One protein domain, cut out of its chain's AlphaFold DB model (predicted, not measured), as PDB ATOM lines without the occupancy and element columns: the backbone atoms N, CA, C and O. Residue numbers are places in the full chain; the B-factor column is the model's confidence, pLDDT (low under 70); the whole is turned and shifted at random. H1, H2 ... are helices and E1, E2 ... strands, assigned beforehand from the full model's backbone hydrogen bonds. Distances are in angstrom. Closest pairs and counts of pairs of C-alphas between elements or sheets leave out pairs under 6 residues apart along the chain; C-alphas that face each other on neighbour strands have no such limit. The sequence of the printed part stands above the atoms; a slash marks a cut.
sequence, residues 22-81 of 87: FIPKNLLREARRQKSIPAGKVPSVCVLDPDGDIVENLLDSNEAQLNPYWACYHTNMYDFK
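Overview. This is residues 22 to 81 of the 87 residues of an uncharacterized protein of Olavius sp. associated proteobacterium Delta 1 (UniProt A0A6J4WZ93). A small, elongated domain has the short hairpin E1 and E2 with the helix H2 beside it toward one end, and the helix H1 at the other end, apart from these three. The loop of the hairpin, residues 67 to 77, reaches from the strands toward H1, and the long stretch 35 to 52 leads back from H1 to H2. The printed part has 60 residues, with two named helices and two named strands in the order H1, H2, E1, E2; the sheet, E1 - E2, is antiparallel. The class is mixed, helices and strands, with under half of the residues in named elements. The whole is only just loose, close to compact, with a radius of gyration of the C-alphas of 12.6 A and spans of 36 by 21 by 20 A.

Arrangement. E1, residues 64 to 66, and E2, residues 78 to 80, form an antiparallel hairpin, with 149 degrees between their directions. N 65 and O 79 are 3.0 A apart and N 79 and O 65 are 2.8 A apart, both within hydrogen-bond range. The closest C-alphas of H2, residues 53 to 60, and E1 are those of Leu 58 and Ala 64, 5.3 A apart; for H2 and E2 they are those of Val 55 and Tyr 78, 7.4 A apart. H1, residues 24 to 34, is apart from H2, E1 and E2. In H1 and H2 every O i to N i+4 pair is within hydrogen-bond range.

Along the chain. E1 measures 6.9 A and E2 6.5 A from first to last C-alpha, H2 10.4 A and H1 15.3 A. H1 begins at C-alpha 24, (158.510, 161.718, 241.998), and E2 ends at C-alpha 80, (167.895, 154.524, 219.990).

Size, cuts and confidence. The two C-alphas farthest apart, those of Phe 22 and Ser 61, are 38.8 A apart. The printed part has no cut. The links H1 to H2 and E1 to E2 are long, and H2 to E1 is tight. The mean pLDDT of the printed part is 93.3, and no printed residue is under 70.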
ATOM      1  N   PHE A  22     154.093 162.506 248.215       84.88
ATOM      2  CA  PHE A  22     154.560 161.677 247.107       84.88
ATOM      3  C   PHE A  22     155.267 162.540 246.061       84.88
ATOM      4  O   PHE A  22     154.657 163.041 245.114       84.88
ATOM      5  N   ILE A  23     156.574 162.718 246.245       90.44
ATOM      6  CA  ILE A  23     157.430 163.453 245.310       90.44
ATOM      7  C   ILE A  23     158.065 162.449 244.330       90.44
ATOM      8  O   ILE A  23     158.751 161.528 244.791       90.44
ATOM      9  N   PRO A  24     157.938 162.631 242.998       87.88
ATOM     10  CA  PRO A  24     158.510 161.718 241.998       87.88
ATOM     11  C   PRO A  24     160.000 161.420 242.208       87.88
ATOM     12  O   PRO A  24     160.443 160.282 242.079       87.88
ATOM     13  N   LYS A  25     160.777 162.425 242.625       88.81
ATOM     14  CA  LYS A  25     162.203 162.274 242.950       88.81
ATOM     15  C   LYS A  25     162.459 161.236 244.051       88.81
ATOM     16  O   LYS A  25     163.408 160.462 243.939       88.81
ATOM     17  N   ASN A  26     161.631 161.212 245.097       91.88
ATOM     18  CA  ASN A  26     161.770 160.248 246.192       91.88
ATOM     19  C   ASN A  26     161.420 158.834 245.715       91.88
ATOM     20  O   ASN A  26     162.152 157.899 246.022       91.88
ATOM     21  N   LEU A  27     160.365 158.697 244.904       90.38
ATOM     22  CA  LEU A  27     159.976 157.424 244.287       90.38
ATOM     23  C   LEU A  27     161.107 156.844 243.428       90.38
ATOM     24  O   LEU A  27     161.488 155.695 243.619       90.38
ATOM     25  N   LEU A  28     161.701 157.648 242.539       90.56
ATOM     26  CA  LEU A  28     162.807 157.202 241.682       90.56
ATOM     27  C   LEU A  28     164.062 156.836 242.483       90.56
ATOM     28  O   LEU A  28     164.762 155.889 242.130       90.56
ATOM     29  N   ARG A  29     164.357 157.563 243.569       92.12
ATOM     30  CA  ARG A  29     165.468 157.225 244.473       92.12
ATOM     31  C   ARG A  29     165.264 155.848 245.105       92.12
ATOM     32  O   ARG A  29     166.185 155.033 245.081       92.12
ATOM     33  N   GLU A  30     164.078 155.586 245.653       93.44
ATOM     34  CA  GLU A  30     163.777 154.287 246.263       93.44
ATOM     35  C   GLU A  30     163.737 153.162 245.227       93.44
ATOM     36  O   GLU A  30     164.248 152.079 245.504       93.44
ATOM     37  N   ALA A  31     163.241 153.428 244.016       92.75
ATOM     38  CA  ALA A  31     163.262 152.466 242.918       92.75
ATOM     39  C   ALA A  31     164.687 152.027 242.577       92.75
ATOM     40  O   ALA A  31     164.959 150.830 242.489       92.75
ATOM     41  N   ARG A  32     165.616 152.989 242.460       93.75
ATOM     42  CA  ARG A  32     167.038 152.691 242.236       93.75
ATOM     43  C   ARG A  32     167.606 151.813 243.336       93.75
ATOM     44  O   ARG A  32     168.240 150.807 243.040       93.75
ATOM     45  N   ARG A  33     167.348 152.182 244.592       94.25
ATOM     46  CA  ARG A  33     167.853 151.461 245.764       94.25
ATOM     47  C   ARG A  33     167.321 150.029 245.834       94.25
ATOM     48  O   ARG A  33     168.088 149.121 246.117       94.25
ATOM     49  N   GLN A  34     166.027 149.829 245.592       94.50
ATOM     50  CA  GLN A  34     165.379 148.517 245.683       94.50
ATOM     51  C   GLN A  34     165.752 147.590 244.524       94.50
ATOM     52  O   GLN A  34     165.888 146.390 244.728       94.50
ATOM     53  N   LYS A  35     165.908 148.141 243.315       91.81
ATOM     54  CA  LYS A  35     166.208 147.372 242.098       91.81
ATOM     55  C   LYS A  35     167.703 147.329 241.754       91.81
ATOM     56  O   LYS A  35     168.056 146.850 240.683       91.81
ATOM     57  N   SER A  36     168.576 147.853 242.620       93.88
ATOM     58  CA  SER A  36     170.024 147.967 242.380       93.88
ATOM     59  C   SER A  36     170.377 148.659 241.053       93.88
ATOM     60  O   SER A  36     171.325 148.278 240.372       93.88
ATOM     61  N   ILE A  37     169.609 149.685 240.673       94.19
ATOM     62  CA  ILE A  37     169.808 150.413 239.413       94.19
ATOM     63  C   ILE A  37     170.839 151.523 239.642       94.19
ATOM     64  O   ILE A  37     170.604 152.402 240.484       94.19
ATOM     65  N   PRO A  38     171.957 151.543 238.895       93.38
ATOM     66  CA  PRO A  38     172.973 152.572 239.051       93.38
ATOM     67  C   PRO A  38     172.432 153.964 238.705       93.38
ATOM     68  O   PRO A  38     171.479 154.138 237.939       93.38
ATOM     69  N   ALA A  39     173.058 154.992 239.274       90.94
ATOM     70  CA  ALA A  39     172.850 156.354 238.805       90.94
ATOM     71  C   ALA A  39     173.469 156.514 237.408       90.94
ATOM     72  O   ALA A  39     174.553 156.002 237.137       90.94
ATOM     73  N   GLY A  40     172.796 157.250 236.531       90.75
ATOM     74  CA  GLY A  40     173.291 157.528 235.190       90.75
ATOM     75  C   GLY A  40     172.379 158.484 234.442       90.75
ATOM     76  O   GLY A  40     171.463 159.073 235.024       90.75
ATOM     77  N   LYS A  41     172.670 158.682 233.157       88.12
ATOM     78  CA  LYS A  41     171.970 159.666 232.331       88.12
ATOM     79  C   LYS A  41     170.723 159.053 231.707       88.12
ATOM     80  O   LYS A  41     170.790 158.001 231.081       88.12
ATOM     81  N   VAL A  42     169.617 159.772 231.848       90.12
ATOM     82  CA  VAL A  42     168.398 159.575 231.064       90.12
ATOM     83  C   VAL A  42     168.358 160.694 230.014       90.12
ATOM     84  O   VAL A  42     168.583 161.852 230.386       90.12
ATOM     85  N   PRO A  43     168.134 160.383 228.726       90.50
ATOM     86  CA  PRO A  43     167.920 161.368 227.670       90.50
ATOM     87  C   PRO A  43     166.919 162.468 228.044       90.50
ATOM     88  O   PRO A  43     165.924 162.227 228.721       90.50
ATOM     89  N   SER A  44     167.158 163.687 227.558       90.50
ATOM     90  CA  SER A  44     166.264 164.828 227.804       90.50
ATOM     91  C   SER A  44     164.929 164.725 227.064       90.50
ATOM     92  O   SER A  44     163.978 165.410 227.428       90.50
ATOM     93  N   VAL A  45     164.862 163.893 226.023       91.38
ATOM     94  CA  VAL A  45     163.655 163.614 225.244       91.38
ATOM     95  C   VAL A  45     163.405 162.115 225.301       91.38
ATOM     96  O   VAL A  45     164.298 161.330 224.992       91.38
ATOM     97  N   CYS A  46     162.198 161.736 225.708       91.69
ATOM     98  CA  CYS A  46     161.727 160.358 225.747       91.69
ATOM     99  C   CYS A  46     160.366 160.302 225.050       91.69
ATOM    100  O   CYS A  46     159.539 161.191 225.257       91.69
ATOM    101  N   VAL A  47     160.138 159.265 224.249       93.00
ATOM    102  CA  VAL A  47     158.820 158.964 223.680       93.00
ATOM    103  C   VAL A  47     158.199 157.867 224.532       93.00
ATOM    104  O   VAL A  47     158.861 156.878 224.840       93.00
ATOM    105  N   LEU A  48     156.956 158.074 224.961       94.25
ATOM    106  CA  LEU A  48     156.166 157.020 225.581       94.25
ATOM    107  C   LEU A  48     155.460 156.262 224.464       94.25
ATOM    108  O   LEU A  48     154.720 156.873 223.699       94.25
ATOM    109  N   ASP A  49     155.705 154.962 224.408       94.88
ATOM    110  CA  ASP A  49     155.098 154.027 223.469       94.88
ATOM    111  C   ASP A  49     154.172 153.083 224.262       94.88
ATOM    112  O   ASP A  49     154.670 152.162 224.916       94.88
ATOM    113  N   PRO A  50     152.856 153.375 224.348       94.00
ATOM    114  CA  PRO A  50     151.912 152.570 225.125       94.00
ATOM    115  C   PRO A  50     151.591 151.221 224.481       94.00
ATOM    116  O   PRO A  50     151.298 150.275 225.213       94.00
ATOM    117  N   ASP A  51     151.619 151.161 223.148       95.50
ATOM    118  CA  ASP A  51     151.286 149.968 222.368       95.50
ATOM    119  C   ASP A  51     152.503 149.041 222.229       95.50
ATOM    120  O   ASP A  51     152.348 147.823 222.210       95.50
ATOM    121  N   GLY A  52     153.713 149.610 222.224       95.06
ATOM    122  CA  GLY A  52     154.980 148.881 222.175       95.06
ATOM    123  C   GLY A  52     155.490 148.613 220.759       95.06
ATOM    124  O   GLY A  52     156.581 148.068 220.611       95.06
ATOM    125  N   ASP A  53     154.743 149.002 219.725       96.88
ATOM    126  CA  ASP A  53     155.042 148.694 218.326       96.88
ATOM    127  C   ASP A  53     156.320 149.385 217.819       96.88
ATOM    128  O   ASP A  53     157.094 148.797 217.055       96.88
ATOM    129  N   ILE A  54     156.606 150.604 218.286       95.38
ATOM    130  CA  ILE A  54     157.846 151.323 217.977       95.38
ATOM    131  C   ILE A  54     159.034 150.601 218.614       95.38
ATOM    132  O   ILE A  54     160.055 150.383 217.955       95.38
ATOM    133  N   VAL A  55     158.927 150.245 219.898       96.06
ATOM    134  CA  VAL A  55     160.000 149.539 220.615       96.06
ATOM    135  C   VAL A  55     160.251 148.165 219.999       96.06
ATOM    136  O   VAL A  55     161.411 147.826 219.765       96.06
ATOM    137  N   GLU A  56     159.198 147.405 219.700       97.12
ATOM    138  CA  GLU A  56     159.291 146.102 219.033       97.12
ATOM    139  C   GLU A  56     160.020 146.224 217.691       97.12
ATOM    140  O   GLU A  56     161.029 145.552 217.477       97.12
ATOM    141  N   ASN A  57     159.613 147.167 216.836       96.69
ATOM    142  CA  ASN A  57     160.256 147.372 215.539       96.69
ATOM    143  C   ASN A  57     161.749 147.744 215.652       96.69
ATOM    144  O   ASN A  57     162.584 147.261 214.878       96.69
ATOM    145  N   LEU A  58     162.109 148.595 216.617       96.62
ATOM    146  CA  LEU A  58     163.499 148.996 216.848       96.62
ATOM    147  C   LEU A  58     164.355 147.858 217.421       96.62
ATOM    148  O   LEU A  58     165.550 147.787 217.131       96.62
ATOM    149  N   LEU A  59     163.774 146.975 218.231       96.94
ATOM    150  CA  LEU A  59     164.465 145.793 218.745       96.94
ATOM    151  C   LEU A  59     164.683 144.755 217.644       96.94
ATOM    152  O   LEU A  59     165.804 144.267 217.495       96.94
ATOM    153  N   ASP A  60     163.665 144.495 216.823       97.56
ATOM    154  CA  ASP A  60     163.739 143.562 215.693       97.56
ATOM    155  C   ASP A  60     164.764 144.003 214.639       97.56
ATOM    156  O   ASP A  60     165.432 143.178 214.012       97.56
ATOM    157  N   SER A  61     164.938 145.316 214.468       96.19
ATOM    158  CA  SER A  61     165.956 145.910 213.589       96.19
ATOM    159  C   SER A  61     167.324 146.112 214.255       96.19
ATOM    160  O   SER A  61     168.262 146.572 213.600       96.19
ATOM    161  N   ASN A  62     167.477 145.729 215.529       96.31
ATOM    162  CA  ASN A  62     168.697 145.901 216.326       96.31
ATOM    163  C   ASN A  62     169.172 147.373 216.406       96.31
ATOM    164  O   ASN A  62     170.370 147.665 216.436       96.31
ATOM    165  N   GLU A  63     168.222 148.313 216.421       96.31
ATOM    166  CA  GLU A  63     168.446 149.766 216.478       96.31
ATOM    167  C   GLU A  63     168.217 150.365 217.878       96.31
ATOM    168  O   GLU A  63     168.464 151.559 218.090       96.31
ATOM    169  N   ALA A  64     167.788 149.545 218.841       96.75
ATOM    170  CA  ALA A  64     167.529 149.931 220.224       96.75
ATOM    171  C   ALA A  64     168.308 149.078 221.234       96.75
ATOM    172  O   ALA A  64     168.509 147.880 221.054       96.75
ATOM    173  N   GLN A  65     168.705 149.697 222.346       96.56
ATOM    174  CA  GLN A  65     169.363 149.029 223.473       96.56
ATOM    175  C   GLN A  65     168.672 149.382 224.788       96.56
ATOM    176  O   GLN A  65     168.250 150.519 224.982       96.56
ATOM    177  N   LEU A  66     168.569 148.427 225.714       96.19
ATOM    178  CA  LEU A  66     167.976 148.678 227.029       96.19
ATOM    179  C   LEU A  66     168.809 149.714 227.804       96.19
ATOM    180  O   LEU A  66     170.017 149.543 227.973       96.19
ATOM    181  N   ASN A  67     168.167 150.768 228.308       95.88
ATOM    182  CA  ASN A  67     168.825 151.789 229.116       95.88
ATOM    183  C   ASN A  67     169.018 151.272 230.560       95.88
ATOM    184  O   ASN A  67     168.033 151.053 231.273       95.88
ATOM    185  N   PRO A  68     170.265 151.128 231.051       94.94
ATOM    186  CA  PRO A  68     170.537 150.543 232.365       94.94
ATOM    187  C   PRO A  68     170.278 151.506 233.535       94.94
ATOM    188  O   PRO A  68     170.432 151.128 234.693       94.94
ATOM    189  N   TYR A  69     169.923 152.762 233.258       95.69
ATOM    190  CA  TYR A  69     169.765 153.826 234.251       95.69
ATOM    191  C   TYR A  69     168.303 154.222 234.477       95.69
ATOM    192  O   TYR A  69     168.029 155.129 235.277       95.69
ATOM    193  N   TRP A  70     167.357 153.572 233.803       94.62
ATOM    194  CA  TRP A  70     165.940 153.875 233.925       94.62
ATOM    195  C   TRP A  70     165.336 153.252 235.186       94.62
ATOM    196  O   TRP A  70     165.156 152.046 235.294       94.62
ATOM    197  N   ALA A  71     165.017 154.099 236.164       93.81
ATOM    198  CA  ALA A  71     164.561 153.677 237.487       93.81
ATOM    199  C   ALA A  71     163.035 153.580 237.628       93.81
ATOM    200  O   ALA A  71     162.519 153.676 238.740       93.81
ATOM    201  N   CYS A  72     162.289 153.457 236.533       89.12
ATOM    202  CA  CYS A  72     160.839 153.347 236.634       89.12
ATOM    203  C   CYS A  72     160.417 151.981 237.196       89.12
ATOM    204  O   CYS A  72     161.118 150.967 237.102       89.12
ATOM    205  N   TYR A  73     159.233 151.952 237.802       83.50
ATOM    206  CA  TYR A  73     158.652 150.717 238.307       83.50
ATOM    207  C   TYR A  73     157.981 149.883 237.217       83.50
ATOM    208  O   TYR A  73     158.159 148.667 237.239       83.50
ATOM    209  N   HIS A  74     157.276 150.527 236.283       87.81
ATOM    210  CA  HIS A  74     156.332 149.874 235.365       87.81
ATOM    211  C   HIS A  74     156.690 150.007 233.884       87.81
ATOM    212  O   HIS A  74     155.961 149.499 233.042       87.81
ATOM    213  N   THR A  75     157.775 150.704 233.552       91.81
ATOM    214  CA  THR A  75     158.212 150.856 232.163       91.81
ATOM    215  C   THR A  75     159.674 150.490 232.028       91.81
ATOM    216  O   THR A  75     160.478 150.767 232.923       91.81
ATOM    217  N   ASN A  76     160.008 149.908 230.883       94.06
ATOM    218  CA  ASN A  76     161.376 149.829 230.399       94.06
ATOM    219  C   ASN A  76     161.671 151.064 229.547       94.06
ATOM    220  O   ASN A  76     160.756 151.736 229.071       94.06
ATOM    221  N   MET A  77     162.950 151.371 229.370       95.81
ATOM    222  CA  MET A  77     163.392 152.428 228.473       95.81
ATOM    223  C   MET A  77     164.465 151.866 227.563       95.81
ATOM    224  O   MET A  77     165.397 151.224 228.043       95.81
ATOM    225  N   TYR A  78     164.346 152.153 226.275       96.62
ATOM    226  CA  TYR A  78     165.339 151.792 225.283       96.62
ATOM    227  C   TYR A  78     165.925 153.057 224.661       96.62
ATOM    228  O   TYR A  78     165.196 153.991 224.324       96.62
ATOM    229  N   ASP A  79     167.245 153.088 224.526       95.88
ATOM    230  CA  ASP A  79     167.947 154.140 223.806       95.88
ATOM    231  C   ASP A  79     168.051 153.745 222.330       95.88
ATOM    232  O   ASP A  79     168.482 152.638 222.010       95.88
ATOM    233  N   PHE A  80     167.714 154.671 221.434       94.69
ATOM    234  CA  PHE A  80     167.895 154.524 219.990       94.69
ATOM    235  C   PHE A  80     168.427 155.830 219.387       94.69
ATOM    236  O   PHE A  80     168.380 156.896 220.011       94.69
ATOM    237  N   LYS A  81     168.959 155.766 218.163       92.19
ATOM    238  CA  LYS A  81     169.427 156.954 217.435       92.19
ATOM    239  C   LYS A  81     168.388 157.388 216.415       92.19
ATOM    240  O   LYS A  81     168.142 156.686 215.439       92.19
TER     241      LYS A  81